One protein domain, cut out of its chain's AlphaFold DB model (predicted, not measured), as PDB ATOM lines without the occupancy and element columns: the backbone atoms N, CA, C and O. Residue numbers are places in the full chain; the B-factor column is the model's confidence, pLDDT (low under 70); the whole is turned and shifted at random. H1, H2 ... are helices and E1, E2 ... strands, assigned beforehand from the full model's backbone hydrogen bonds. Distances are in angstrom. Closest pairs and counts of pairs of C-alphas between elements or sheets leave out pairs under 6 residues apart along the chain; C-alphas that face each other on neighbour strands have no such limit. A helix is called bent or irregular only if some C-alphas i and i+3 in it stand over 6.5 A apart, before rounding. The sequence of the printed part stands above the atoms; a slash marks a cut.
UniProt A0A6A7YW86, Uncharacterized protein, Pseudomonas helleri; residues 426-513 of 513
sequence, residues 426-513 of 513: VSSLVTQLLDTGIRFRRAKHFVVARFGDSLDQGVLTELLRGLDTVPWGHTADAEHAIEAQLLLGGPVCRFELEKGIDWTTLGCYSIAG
ATOM      1  N   VAL A 426       3.376 -29.769 -22.186       95.25
ATOM      2  CA  VAL A 426       2.311 -28.840 -22.614       95.25
ATOM      3  C   VAL A 426       2.900 -27.528 -23.134       95.25
ATOM      4  O   VAL A 426       2.616 -27.143 -24.266       95.25
ATOM      5  N   SER A 427       3.770 -26.873 -22.358       94.75
ATOM      6  CA  SER A 427       4.319 -25.557 -22.709       94.75
ATOM      7  C   SER A 427       5.115 -25.581 -24.017       94.75
ATOM      8  O   SER A 427       4.883 -24.745 -24.884       94.75
ATOM      9  N   SER A 428       6.007 -26.566 -24.200       94.94
ATOM     10  CA  SER A 428       6.817 -26.674 -25.424       94.94
ATOM     11  C   SER A 428       5.952 -26.938 -26.654       94.94
ATOM     12  O   SER A 428       6.135 -26.299 -27.692       94.94
ATOM     13  N   LEU A 429       4.976 -27.848 -26.536       96.44
ATOM     14  CA  LEU A 429       4.067 -28.155 -27.633       96.44
ATOM     15  C   LEU A 429       3.233 -26.927 -28.018       96.44
ATOM     16  O   LEU A 429       3.112 -26.617 -29.201       96.44
ATOM     17  N   VAL A 430       2.701 -26.202 -27.033       96.19
ATOM     18  CA  VAL A 430       1.902 -24.992 -27.259       96.19
ATOM     19  C   VAL A 430       2.694 -23.923 -27.994       96.19
ATOM     20  O   VAL A 430       2.200 -23.418 -28.999       96.19
ATOM     21  N   THR A 431       3.926 -23.631 -27.567       95.06
ATOM     22  CA  THR A 431       4.785 -22.654 -28.254       95.06
ATOM     23  C   THR A 431       4.947 -22.996 -29.733       95.06
ATOM     24  O   THR A 431       4.858 -22.112 -30.579       95.06
ATOM     25  N   GLN A 432       5.119 -24.278 -30.065       95.25
ATOM     26  CA  GLN A 432       5.239 -24.696 -31.460       95.25
ATOM     27  C   GLN A 432       3.912 -24.606 -32.236       95.25
ATOM     28  O   GLN A 432       3.934 -24.449 -33.454       95.25
ATOM     29  N   LEU A 433       2.759 -24.715 -31.567       95.69
ATOM     30  CA  LEU A 433       1.438 -24.712 -32.204       95.69
ATOM     31  C   LEU A 433       0.919 -23.309 -32.562       95.69
ATOM     32  O   LEU A 433       0.099 -23.216 -33.485       95.69
ATOM     33  N   LEU A 434       1.352 -22.249 -31.874       93.00
ATOM     34  CA  LEU A 434       0.805 -20.887 -32.022       93.00
ATOM     35  C   LEU A 434       0.799 -20.416 -33.486       93.00
ATOM     36  O   LEU A 434      -0.265 -20.141 -34.039       93.00
ATOM     37  N   ASP A 435       1.935 -20.522 -34.175       86.94
ATOM     38  CA  ASP A 435       2.115 -19.968 -35.528       86.94
ATOM     39  C   ASP A 435       1.755 -20.940 -36.665       86.94
ATOM     40  O   ASP A 435       2.152 -20.779 -37.819       86.94
ATOM     41  N   THR A 436       0.994 -21.995 -36.361       91.38
ATOM     42  CA  THR A 436       0.677 -23.051 -37.342       91.38
ATOM     43  C   THR A 436      -0.657 -22.858 -38.072       91.38
ATOM     44  O   THR A 436      -1.025 -23.682 -38.918       91.38
ATOM     45  N   GLY A 437      -1.394 -21.779 -37.782       87.38
ATOM     46  CA  GLY A 437      -2.734 -21.542 -38.333       87.38
ATOM     47  C   GLY A 437      -3.692 -22.690 -37.994       87.38
ATOM     48  O   GLY A 437      -3.700 -23.170 -36.865       87.38
ATOM     49  N   ILE A 438      -4.461 -23.189 -38.967       85.56
ATOM     50  CA  ILE A 438      -5.365 -24.342 -38.763       85.56
ATOM     51  C   ILE A 438      -4.636 -25.702 -38.745       85.56
ATOM     52  O   ILE A 438      -5.236 -26.749 -38.484       85.56
ATOM     53  N   ARG A 439      -3.327 -25.745 -39.042       90.00
ATOM     54  CA  ARG A 439      -2.577 -27.008 -38.978       90.00
ATOM     55  C   ARG A 439      -2.563 -27.509 -37.535       90.00
ATOM     56  O   ARG A 439      -2.632 -26.739 -36.586       90.00
ATOM     57  N   PHE A 440      -2.502 -28.830 -37.380       92.19
ATOM     58  CA  PHE A 440      -2.545 -29.482 -36.066       92.19
ATOM     59  C   PHE A 440      -3.772 -29.093 -35.223       92.19
ATOM     60  O   PHE A 440      -3.723 -29.160 -33.999       92.19
ATOM     61  N   ARG A 441      -4.899 -28.752 -35.872       91.19
ATOM     62  CA  ARG A 441      -6.176 -28.418 -35.220       91.19
ATOM     63  C   ARG A 441      -6.537 -29.366 -34.077       91.19
ATOM     64  O   ARG A 441      -6.927 -28.924 -33.008       91.19
ATOM     65  N   ARG A 442      -6.358 -30.675 -34.278       89.44
ATOM     66  CA  ARG A 442      -6.610 -31.695 -33.251       89.44
ATOM     67  C   ARG A 442      -5.735 -31.526 -32.009       89.44
ATOM     68  O   ARG A 442      -6.249 -31.609 -30.901       89.44
ATOM     69  N   ALA A 443      -4.450 -31.227 -32.170       93.62
ATOM     70  CA  ALA A 443      -3.581 -30.954 -31.033       93.62
ATOM     71  C   ALA A 443      -3.996 -29.683 -30.292       93.62
ATOM     72  O   ALA A 443      -4.068 -29.690 -29.068       93.62
ATOM     73  N   LYS A 444      -4.368 -28.630 -31.028       94.75
ATOM     74  CA  LYS A 444      -4.911 -27.398 -30.441       94.75
ATOM     75  C   LYS A 444      -6.199 -27.662 -29.659       94.75
ATOM     76  O   LYS A 444      -6.285 -27.261 -28.507       94.75
ATOM     77  N   HIS A 445      -7.153 -28.401 -30.234       93.12
ATOM     78  CA  HIS A 445      -8.373 -28.821 -29.536       93.12
ATOM     79  C   HIS A 445      -8.055 -29.588 -28.248       93.12
ATOM     80  O   HIS A 445      -8.610 -29.281 -27.198       93.12
ATOM     81  N   PHE A 446      -7.152 -30.569 -28.323       93.75
ATOM     82  CA  PHE A 446      -6.776 -31.380 -27.167       93.75
ATOM     83  C   PHE A 446      -6.194 -30.513 -26.048       93.75
ATOM     84  O   PHE A 446      -6.631 -30.611 -24.904       93.75
ATOM     85  N   VAL A 447      -5.253 -29.628 -26.387       95.25
ATOM     86  CA  VAL A 447      -4.593 -28.781 -25.397       95.25
ATOM     87  C   VAL A 447      -5.553 -27.764 -24.779       95.25
ATOM     88  O   VAL A 447      -5.582 -27.637 -23.561       95.25
ATOM     89  N   VAL A 448      -6.375 -27.092 -25.591       94.44
ATOM     90  CA  VAL A 448      -7.376 -26.127 -25.104       94.44
ATOM     91  C   VAL A 448      -8.348 -26.794 -24.131       94.44
ATOM     92  O   VAL A 448      -8.553 -26.290 -23.034       94.44
ATOM     93  N   ALA A 449      -8.905 -27.950 -24.500       93.50
ATOM     94  CA  ALA A 449      -9.880 -28.644 -23.665       93.50
ATOM     95  C   ALA A 449      -9.286 -29.138 -22.336       93.50
ATOM     96  O   ALA A 449      -9.948 -29.071 -21.304       93.50
ATOM     97  N   ARG A 450      -8.060 -29.677 -22.360       93.56
ATOM     98  CA  ARG A 450      -7.455 -30.364 -21.204       93.56
ATOM     99  C   ARG A 450      -6.620 -29.463 -20.302       93.56
ATOM    100  O   ARG A 450      -6.433 -29.819 -19.147       93.56
ATOM    101  N   PHE A 451      -6.100 -28.360 -20.833       95.25
ATOM    102  CA  PHE A 451      -5.118 -27.521 -20.145       95.25
ATOM    103  C   PHE A 451      -5.448 -26.028 -20.206       95.25
ATOM    104  O   PHE A 451      -4.600 -25.230 -19.816       95.25
ATOM    105  N   GLY A 452      -6.627 -25.629 -20.703       92.44
ATOM    106  CA  GLY A 452      -6.987 -24.223 -20.924       92.44
ATOM    107  C   GLY A 452      -6.838 -23.322 -19.693       92.44
ATOM    108  O   GLY A 452      -6.440 -22.172 -19.835       92.44
ATOM    109  N   ASP A 453      -7.074 -23.856 -18.495       93.06
ATOM    110  CA  ASP A 453      -6.893 -23.198 -17.194       93.06
ATOM    111  C   ASP A 453      -5.426 -22.967 -16.802       93.06
ATOM    112  O   ASP A 453      -5.121 -22.058 -16.033       93.06
ATOM    113  N   SER A 454      -4.508 -23.769 -17.342       94.00
ATOM    114  CA  SER A 454      -3.069 -23.680 -17.067       94.00
ATOM    115  C   SER A 454      -2.289 -22.830 -18.079       94.00
ATOM    116  O   SER A 454      -1.079 -22.654 -17.930       94.00
ATOM    117  N   LEU A 455      -2.952 -22.325 -19.125       94.44
ATOM    118  CA  LEU A 455      -2.330 -21.511 -20.169       94.44
ATOM    119  C   LEU A 455      -2.421 -20.019 -19.844       94.44
ATOM    120  O   LEU A 455      -3.440 -19.533 -19.355       94.44
ATOM    121  N   ASP A 456      -1.385 -19.266 -20.221       93.56
ATOM    122  CA  ASP A 456      -1.452 -17.806 -20.209       93.56
ATOM    123  C   ASP A 456      -2.601 -17.319 -21.105       93.56
ATOM    124  O   ASP A 456      -2.794 -17.822 -22.217       93.56
ATOM    125  N   GLN A 457      -3.334 -16.290 -20.667       90.44
ATOM    126  CA  GLN A 457      -4.517 -15.800 -21.391       90.44
ATOM    127  C   GLN A 457      -4.215 -15.466 -22.857       90.44
ATOM    128  O   GLN A 457      -4.940 -15.910 -23.740       90.44
ATOM    129  N   GLY A 458      -3.110 -14.761 -23.134       90.94
ATOM    130  CA  GLY A 458      -2.719 -14.415 -24.506       90.94
ATOM    131  C   GLY A 458      -2.429 -15.636 -25.389       90.94
ATOM    132  O   GLY A 458      -2.748 -15.632 -26.576       90.94
ATOM    133  N   VAL A 459      -1.882 -16.702 -24.800       94.12
ATOM    134  CA  VAL A 459      -1.609 -17.973 -25.483       94.12
ATOM    135  C   VAL A 459      -2.917 -18.694 -25.805       94.12
ATOM    136  O   VAL A 459      -3.106 -19.147 -26.935       94.12
ATOM    137  N   LEU A 460      -3.844 -18.760 -24.843       93.94
ATOM    138  CA  LEU A 460      -5.170 -19.338 -25.053       93.94
ATOM    139  C   LEU A 460      -5.938 -18.578 -26.148       93.94
ATOM    140  O   LEU A 460      -6.466 -19.208 -27.063       93.94
ATOM    141  N   THR A 461      -5.945 -17.241 -26.112       91.50
ATOM    142  CA  THR A 461      -6.582 -16.404 -27.143       91.50
ATOM    143  C   THR A 461      -6.038 -16.703 -28.542       91.50
ATOM    144  O   THR A 461      -6.813 -16.834 -29.491       91.50
ATOM    145  N   GLU A 462      -4.718 -16.832 -28.692       91.31
ATOM    146  CA  GLU A 462      -4.095 -17.107 -29.991       91.31
ATOM    147  C   GLU A 462      -4.428 -18.513 -30.504       91.31
ATOM    148  O   GLU A 462      -4.768 -18.690 -31.677       91.31
ATOM    149  N   LEU A 463      -4.403 -19.521 -29.623       92.69
ATOM    150  CA  LEU A 463      -4.810 -20.880 -29.983       92.69
ATOM    151  C   LEU A 463      -6.264 -20.910 -30.458       92.69
ATOM    152  O   LEU A 463      -6.534 -21.510 -31.498       92.69
ATOM    153  N   LEU A 464      -7.170 -20.242 -29.736       90.62
ATOM    154  CA  LEU A 464      -8.594 -20.159 -30.070       90.62
ATOM    155  C   LEU A 464      -8.846 -19.449 -31.404       90.62
ATOM    156  O   LEU A 464      -9.680 -19.904 -32.181       90.62
ATOM    157  N   ARG A 465      -8.090 -18.391 -31.728       86.44
ATOM    158  CA  ARG A 465      -8.209 -17.691 -33.021       86.44
ATOM    159  C   ARG A 465      -7.891 -18.596 -34.215       86.44
ATOM    160  O   ARG A 465      -8.417 -18.393 -35.306       86.44
ATOM    161  N   GLY A 466      -7.038 -19.601 -34.017       81.94
ATOM    162  CA  GLY A 466      -6.689 -20.592 -35.035       81.94
ATOM    163  C   GLY A 466      -7.711 -21.720 -35.225       81.94
ATOM    164  O   GLY A 466      -7.424 -22.648 -35.987       81.94
ATOM    165  N   LEU A 467      -8.854 -21.685 -34.528       87.88
ATOM    166  CA  LEU A 467      -9.852 -22.752 -34.504       87.88
ATOM    167  C   LEU A 467     -11.201 -22.298 -35.078       87.88
ATOM    168  O   LEU A 467     -11.738 -21.262 -34.705       87.88
ATOM    169  N   ASP A 468     -11.773 -23.121 -35.956       84.44
ATOM    170  CA  ASP A 468     -13.128 -22.962 -36.506       84.44
ATOM    171  C   ASP A 468     -14.220 -23.524 -35.577       84.44
ATOM    172  O   ASP A 468     -15.392 -23.161 -35.667       84.44
ATOM    173  N   THR A 469     -13.825 -24.406 -34.662       86.94
ATOM    174  CA  THR A 469     -14.673 -25.027 -33.642       86.94
ATOM    175  C   THR A 469     -13.907 -25.076 -32.335       86.94
ATOM    176  O   THR A 469     -12.714 -25.370 -32.355       86.94
ATOM    177  N   VAL A 470     -14.562 -24.863 -31.196       88.56
ATOM    178  CA  VAL A 470     -13.857 -24.832 -29.906       88.56
ATOM    179  C   VAL A 470     -14.418 -25.897 -28.969       88.56
ATOM    180  O   VAL A 470     -15.630 -25.927 -28.757       88.56
ATOM    181  N   PRO A 471     -13.574 -26.765 -28.385       89.19
ATOM    182  CA  PRO A 471     -14.051 -27.796 -27.479       89.19
ATOM    183  C   PRO A 471     -14.513 -27.210 -26.138       89.19
ATOM    184  O   PRO A 471     -13.998 -26.178 -25.697       89.19
ATOM    185  N   TRP A 472     -15.448 -27.896 -25.485       89.81
ATOM    186  CA  TRP A 472     -15.730 -27.725 -24.062       89.81
ATOM    187  C   TRP A 472     -14.491 -28.094 -23.239       89.81
ATOM    188  O   TRP A 472     -13.767 -29.041 -23.575       89.81
ATOM    189  N   GLY A 473     -14.249 -27.341 -22.171       88.25
ATOM    190  CA  GLY A 473     -13.235 -27.632 -21.173       88.25
ATOM    191  C   GLY A 473     -13.522 -28.961 -20.482       88.25
ATOM    192  O   GLY A 473     -14.666 -29.299 -20.179       88.25
ATOM    193  N   HIS A 474     -12.470 -29.735 -20.240       86.00
ATOM    194  CA  HIS A 474     -12.571 -31.022 -19.555       86.00
ATOM    195  C   HIS A 474     -12.839 -30.852 -18.049       86.00
ATOM    196  O   HIS A 474     -13.376 -31.749 -17.401       86.00
ATOM    197  N   THR A 475     -12.476 -29.693 -17.494       88.06
ATOM    198  CA  THR A 475     -12.763 -29.267 -16.120       88.06
ATOM    199  C   THR A 475     -13.573 -27.971 -16.137       88.06
ATOM    200  O   THR A 475     -13.572 -27.244 -17.131       88.06
ATOM    201  N   ALA A 476     -14.253 -27.661 -15.028       87.50
ATOM    202  CA  ALA A 476     -14.983 -26.399 -14.887       87.50
ATOM    203  C   ALA A 476     -14.050 -25.178 -15.002       87.50
ATOM    204  O   ALA A 476     -14.421 -24.183 -15.618       87.50
ATOM    205  N   ASP A 477     -12.828 -25.281 -14.472       91.81
ATOM    206  CA  ASP A 477     -11.827 -24.212 -14.545       91.81
ATOM    207  C   ASP A 477     -11.340 -23.998 -15.984       91.81
ATOM    208  O   ASP A 477     -11.261 -22.860 -16.453       91.81
ATOM    209  N   ALA A 478     -11.082 -25.085 -16.721       90.38
ATOM    210  CA  ALA A 478     -10.717 -25.004 -18.132       90.38
ATOM    211  C   ALA A 478     -11.861 -24.416 -18.965       90.38
ATOM    212  O   ALA A 478     -11.614 -23.588 -19.840       90.38
ATOM    213  N   GLU A 479     -13.109 -24.797 -18.681       92.75
ATOM    214  CA  GLU A 479     -14.269 -24.224 -19.364       92.75
ATOM    215  C   GLU A 479     -14.391 -22.726 -19.095       92.75
ATOM    216  O   GLU A 479     -14.502 -21.948 -20.039       92.75
ATOM    217  N   HIS A 480     -14.276 -22.307 -17.837       90.62
ATOM    218  CA  HIS A 480     -14.346 -20.897 -17.476       90.62
ATOM    219  C   HIS A 480     -13.257 -20.066 -18.172       90.62
ATOM    220  O   HIS A 480     -13.527 -18.973 -18.678       90.62
ATOM    221  N   ALA A 481     -12.032 -20.595 -18.254       91.00
ATOM    222  CA  ALA A 481     -10.934 -19.953 -18.972       91.00
ATOM    223  C   ALA A 481     -11.242 -19.787 -20.472       91.00
ATOM    224  O   ALA A 481     -10.950 -18.737 -21.049       91.00
ATOM    225  N   ILE A 482     -11.859 -20.795 -21.099       90.69
ATOM    226  CA  ILE A 482     -12.272 -20.749 -22.507       90.69
ATOM    227  C   ILE A 482     -13.410 -19.738 -22.709       90.69
ATOM    228  O   ILE A 482     -13.311 -18.882 -23.592       90.69
ATOM    229  N   GLU A 483     -14.464 -19.789 -21.891       89.81
ATOM    230  CA  GLU A 483     -15.615 -18.878 -21.970       89.81
ATOM    231  C   GLU A 483     -15.193 -17.413 -21.849       89.81
ATOM    232  O   GLU A 483     -15.637 -16.578 -22.640       89.81
ATOM    233  N   ALA A 484     -14.277 -17.102 -20.926       87.81
ATOM    234  CA  ALA A 484     -13.752 -15.751 -20.745       87.81
ATOM    235  C   ALA A 484     -13.139 -15.171 -22.034       87.81
ATOM    236  O   ALA A 484     -13.236 -13.967 -22.272       87.81
ATOM    237  N   GLN A 485     -12.545 -16.017 -22.886       87.62
ATOM    238  CA  GLN A 485     -11.995 -15.599 -24.177       87.62
ATOM    239  C   GLN A 485     -13.046 -15.561 -25.294       87.62
ATOM    240  O   GLN A 485     -12.967 -14.707 -26.176       87.62
ATOM    241  N   LEU A 486     -14.044 -16.451 -25.264       85.19
ATOM    242  CA  LEU A 486     -15.111 -16.491 -26.272       85.19
ATOM    243  C   LEU A 486     -16.101 -15.329 -26.140       85.19
ATOM    244  O   LEU A 486     -16.607 -14.847 -27.147       85.19
ATOM    245  N   LEU A 487     -16.329 -14.801 -24.933       72.50
ATOM    246  CA  LEU A 487     -17.165 -13.606 -24.732       72.50
ATOM    247  C   LEU A 487     -16.672 -12.378 -25.525       72.50
ATOM    248  O   LEU A 487     -17.437 -11.445 -25.761       72.50
ATOM    249  N   LEU A 488     -15.408 -12.387 -25.963       62.78
ATOM    250  CA  LEU A 488     -14.778 -11.323 -26.744       62.78
ATOM    251  C   LEU A 488     -14.896 -11.521 -28.269       62.78
ATOM    252  O   LEU A 488     -14.539 -10.613 -29.022       62.78
ATOM    253  N   GLY A 489     -15.397 -12.664 -28.750       60.31
ATOM    254  CA  GLY A 489     -15.507 -12.968 -30.178       60.31
ATOM    255  C   GLY A 489     -16.675 -13.903 -30.465       60.31
ATOM    256  O   GLY A 489     -16.621 -15.034 -30.025       60.31
ATOM    257  N   GLY A 490     -17.669 -13.402 -31.217       61.59
ATOM    258  CA  GLY A 490     -19.050 -13.881 -31.451       61.59
ATOM    259  C   GLY A 490     -19.443 -15.373 -31.309       61.59
ATOM    260  O   GLY A 490     -18.902 -16.127 -30.513       61.59
ATOM    261  N   PRO A 491     -20.508 -15.834 -31.989       65.06
ATOM    262  CA  PRO A 491     -20.970 -17.211 -31.817       65.06
ATOM    263  C   PRO A 491     -19.957 -18.212 -32.397       65.06
ATOM    264  O   PRO A 491     -19.525 -18.075 -33.542       65.06
ATOM    265  N   VAL A 492     -19.608 -19.239 -31.616       79.00
ATOM    266  CA  VAL A 492     -18.643 -20.288 -31.984       79.00
ATOM    267  C   VAL A 492     -19.267 -21.668 -31.801       79.00
ATOM    268  O   VAL A 492     -19.938 -21.931 -30.806       79.00
ATOM    269  N   CYS A 493     -19.026 -22.577 -32.749       82.25
ATOM    270  CA  CYS A 493     -19.481 -23.961 -32.636       82.25
ATOM    271  C   CYS A 493     -18.700 -24.690 -31.529       82.25
ATOM    272  O   CYS A 493     -17.479 -24.855 -31.623       82.25
ATOM    273  N   ARG A 494     -19.420 -25.144 -30.497       85.25
ATOM    274  CA  ARG A 494     -18.873 -25.863 -29.337       85.25
ATOM    275  C   ARG A 494     -19.041 -27.374 -29.482       85.25
ATOM    276  O   ARG A 494     -19.982 -27.829 -30.129       85.25
ATOM    277  N   PHE A 495     -18.142 -28.162 -28.891       82.44
ATOM    278  CA  PHE A 495     -18.213 -29.626 -28.959       82.44
ATOM    279  C   PHE A 495     -17.487 -30.317 -27.803       82.44
ATOM    280  O   PHE A 495     -16.560 -29.756 -27.233       82.44
ATOM    281  N   GLU A 496     -17.880 -31.536 -27.435       80.94
ATOM    282  CA  GLU A 496     -17.156 -32.299 -26.405       80.94
ATOM    283  C   GLU A 496     -15.965 -33.016 -27.049       80.94
ATOM    284  O   GLU A 496     -16.141 -33.710 -28.053       80.94
ATOM    285  N   LEU A 497     -14.757 -32.864 -26.498       82.75
ATOM    286  CA  LEU A 497     -13.531 -33.354 -27.137       82.75
ATOM    287  C   LEU A 497     -13.600 -34.852 -27.458       82.75
ATOM    288  O   LEU A 497     -13.213 -35.249 -28.551       82.75
ATOM    289  N   GLU A 498     -14.115 -35.663 -26.538       78.06
ATOM    290  CA  GLU A 498     -14.213 -37.120 -26.653       78.06
ATOM    291  C   GLU A 498     -15.418 -37.592 -27.489       78.06
ATOM    292  O   GLU A 498     -15.490 -38.763 -27.849       78.06
ATOM    293  N   LYS A 499     -16.376 -36.710 -27.819       70.69
ATOM    294  CA  LYS A 499     -17.651 -37.093 -28.474       70.69
ATOM    295  C   LYS A 499     -17.935 -36.351 -29.782       70.69
ATOM    296  O   LYS A 499     -18.814 -36.737 -30.548       70.69
ATOM    297  N   GLY A 500     -17.175 -35.302 -30.070       72.00
ATOM    298  CA  GLY A 500     -17.385 -34.458 -31.234       72.00
ATOM    299  C   GLY A 500     -18.571 -33.515 -31.083       72.00
ATOM    300  O   GLY A 500     -19.058 -33.242 -29.986       72.00
ATOM    301  N   ILE A 501     -18.995 -32.961 -32.221       62.81
ATOM    302  CA  ILE A 501     -20.106 -32.009 -32.301       62.81
ATOM    303  C   ILE A 501     -21.420 -32.768 -32.110       62.81
ATOM    304  O   ILE A 501     -21.729 -33.688 -32.874       62.81
ATOM    305  N   ASP A 502     -22.217 -32.352 -31.126       57.34
ATOM    306  CA  ASP A 502     -23.593 -32.818 -30.993       57.34
ATOM    307  C   ASP A 502     -24.491 -32.061 -31.978       57.34
ATOM    308  O   ASP A 502     -25.060 -31.011 -31.672       57.34
ATOM    309  N   TRP A 503     -24.638 -32.607 -33.184       47.75
ATOM    310  CA  TRP A 503     -25.467 -32.012 -34.234       47.75
ATOM    311  C   TRP A 503     -26.948 -31.868 -33.849       47.75
ATOM    312  O   TRP A 503     -27.653 -31.083 -34.477       47.75
ATOM    313  N   THR A 504     -27.417 -32.543 -32.791       41.44
ATOM    314  CA  THR A 504     -28.789 -32.377 -32.279       41.44
ATOM    315  C   THR A 504     -28.987 -31.076 -31.492       41.44
ATOM    316  O   THR A 504     -30.121 -30.657 -31.276       41.44
ATOM    317  N   THR A 505     -27.897 -30.398 -31.113       40.03
ATOM    318  CA  THR A 505     -27.915 -29.090 -30.433       40.03
ATOM    319  C   THR A 505     -27.802 -27.897 -31.390       40.03
ATOM    320  O   THR A 505     -28.130 -26.771 -31.020       40.03
ATOM    321  N   LEU A 506     -27.404 -28.128 -32.648       40.03
ATOM    322  CA  LEU A 506     -27.221 -27.071 -33.654       40.03
ATOM    323  C   LEU A 506     -28.535 -26.520 -34.233       40.03
ATOM    324  O   LEU A 506     -28.531 -25.452 -34.838       40.03
ATOM    325  N   GLY A 507     -29.671 -27.181 -33.983       32.59
ATOM    326  CA  GLY A 507     -31.003 -26.646 -34.300       32.59
ATOM    327  C   GLY A 507     -31.401 -25.412 -33.475       32.59
ATOM    328  O   GLY A 507     -32.400 -24.771 -33.787       32.59
ATOM    329  N   CYS A 508     -30.627 -25.049 -32.445       33.16
ATOM    330  CA  CYS A 508     -30.927 -23.916 -31.567       33.16
ATOM    331  C   CYS A 508     -30.456 -22.550 -32.098       33.16
ATOM    332  O   CYS A 508     -30.838 -21.533 -31.527       33.16
ATOM    333  N   TYR A 509     -29.665 -22.490 -33.178       31.38
ATOM    334  CA  TYR A 509     -29.084 -21.227 -33.670       31.38
ATOM    335  C   TYR A 509     -29.659 -20.707 -34.997       31.38
ATOM    336  O   TYR A 509     -29.170 -19.704 -35.506       31.38
ATOM    337  N   SER A 510     -30.717 -21.314 -35.551       29.14
ATOM    338  CA  SER A 510     -31.358 -20.818 -36.786       29.14
ATOM    339  C   SER A 510     -32.735 -20.172 -36.586       29.14
ATOM    340  O   SER A 510     -33.501 -20.070 -37.540       29.14
ATOM    341  N   ILE A 511     -33.072 -19.722 -35.372       29.44
ATOM    342  CA  ILE A 511     -34.257 -18.879 -35.136       29.44
ATOM    343  C   ILE A 511     -33.873 -17.701 -34.233       29.44
ATOM    344  O   ILE A 511     -34.278 -17.633 -33.079       29.44
ATOM    345  N   ALA A 512     -33.051 -16.791 -34.755       26.92
ATOM    346  CA  ALA A 512     -32.992 -15.384 -34.345       26.92
ATOM    347  C   ALA A 512     -32.053 -14.631 -35.303       26.92
ATOM    348  O   ALA A 512     -30.838 -14.645 -35.112       26.92
ATOM    349  N   GLY A 513     -32.625 -13.991 -36.328       29.14
ATOM    350  CA  GLY A 513     -31.918 -13.140 -37.290       29.14
ATOM    351  C   GLY A 513     -32.392 -13.350 -38.709       29.14
ATOM    352  O   GLY A 513     -31.678 -14.071 -39.435       29.14
TER     353      GLY A 513
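AT A GLANCE: This is residues 426 to 513 of the 513 residues of an uncharacterized protein of Pseudomonas helleri (UniProt A0A6A7YW86). Four short helices make a small cluster, with the hairpin of H2 and H3 in its middle, H1 packed on one side and H4 crossing on another. A tiny sheet of E1 and E2 adjoins H2 through E1, and residues 496 to 513, with no named element, trail away past E2. The 88 printed residues hold H1, H2, H3, E1, H4, E2 in that order, the strands parallel; the class is mostly helix. The whole is compact, with a radius of gyration of the C-alphas of 13.0 A, yet elongated, spanning 42 by 26 by 26 A.

IN THESE COORDINATES: H1, residues 426 to 436, begins at C-alpha 426 (2.311, -28.840, -22.614) and measures 15.9 A; it is only just irregular, C-alphas 432 and 435 being 7.0 A apart. H2, residues 441 to 454, measures 19.0 A and is irregular, with C-alphas 450 and 453 8.2 A apart. H3 is residues 457 to 465, 12.3 A; E1 469 to 471, 6.8 A; H4 476 to 486, 15.1 A. E2, 493 to 495, 6.9 A, ends at C-alpha 495 (-18.213, -29.626, -28.959).

HOW THE PARTS SIT: H1 touches H3, closest C-alphas Leu 434 and Leu 463, 6.0 A. H2 and H3 touch as a helical hairpin at a shallow tilt of 24 degrees, closest C-alphas Lys 444 and Leu 463, 6.5 A. H2 touches H4 with residues 448 to 454 alone, at a steep tilt of 66 degrees, closest C-alphas Asp 453 and Ala 478, 4.3 A; helix packing is mostly crossed, mostly not at shallow tilts. E1, H4, E2 form a strand-helix-strand unit, parallel neighbour strands with a helix between, its crossover right-handed; N 470 and O 493 are 2.9 A apart. Every O i to N i+4 pair is within hydrogen-bond range in H3, against 5 of 7 in H1, 8 of 10 in H2 and 6 of 7 in H4.

THE WHOLE: The C-alphas farthest apart, Ser 428 and Ile 511, are 42.9 A apart. The printed part has no cut and no long link. In this model pLDDT is under 70 at residues 488 to 491 and 501 to 513.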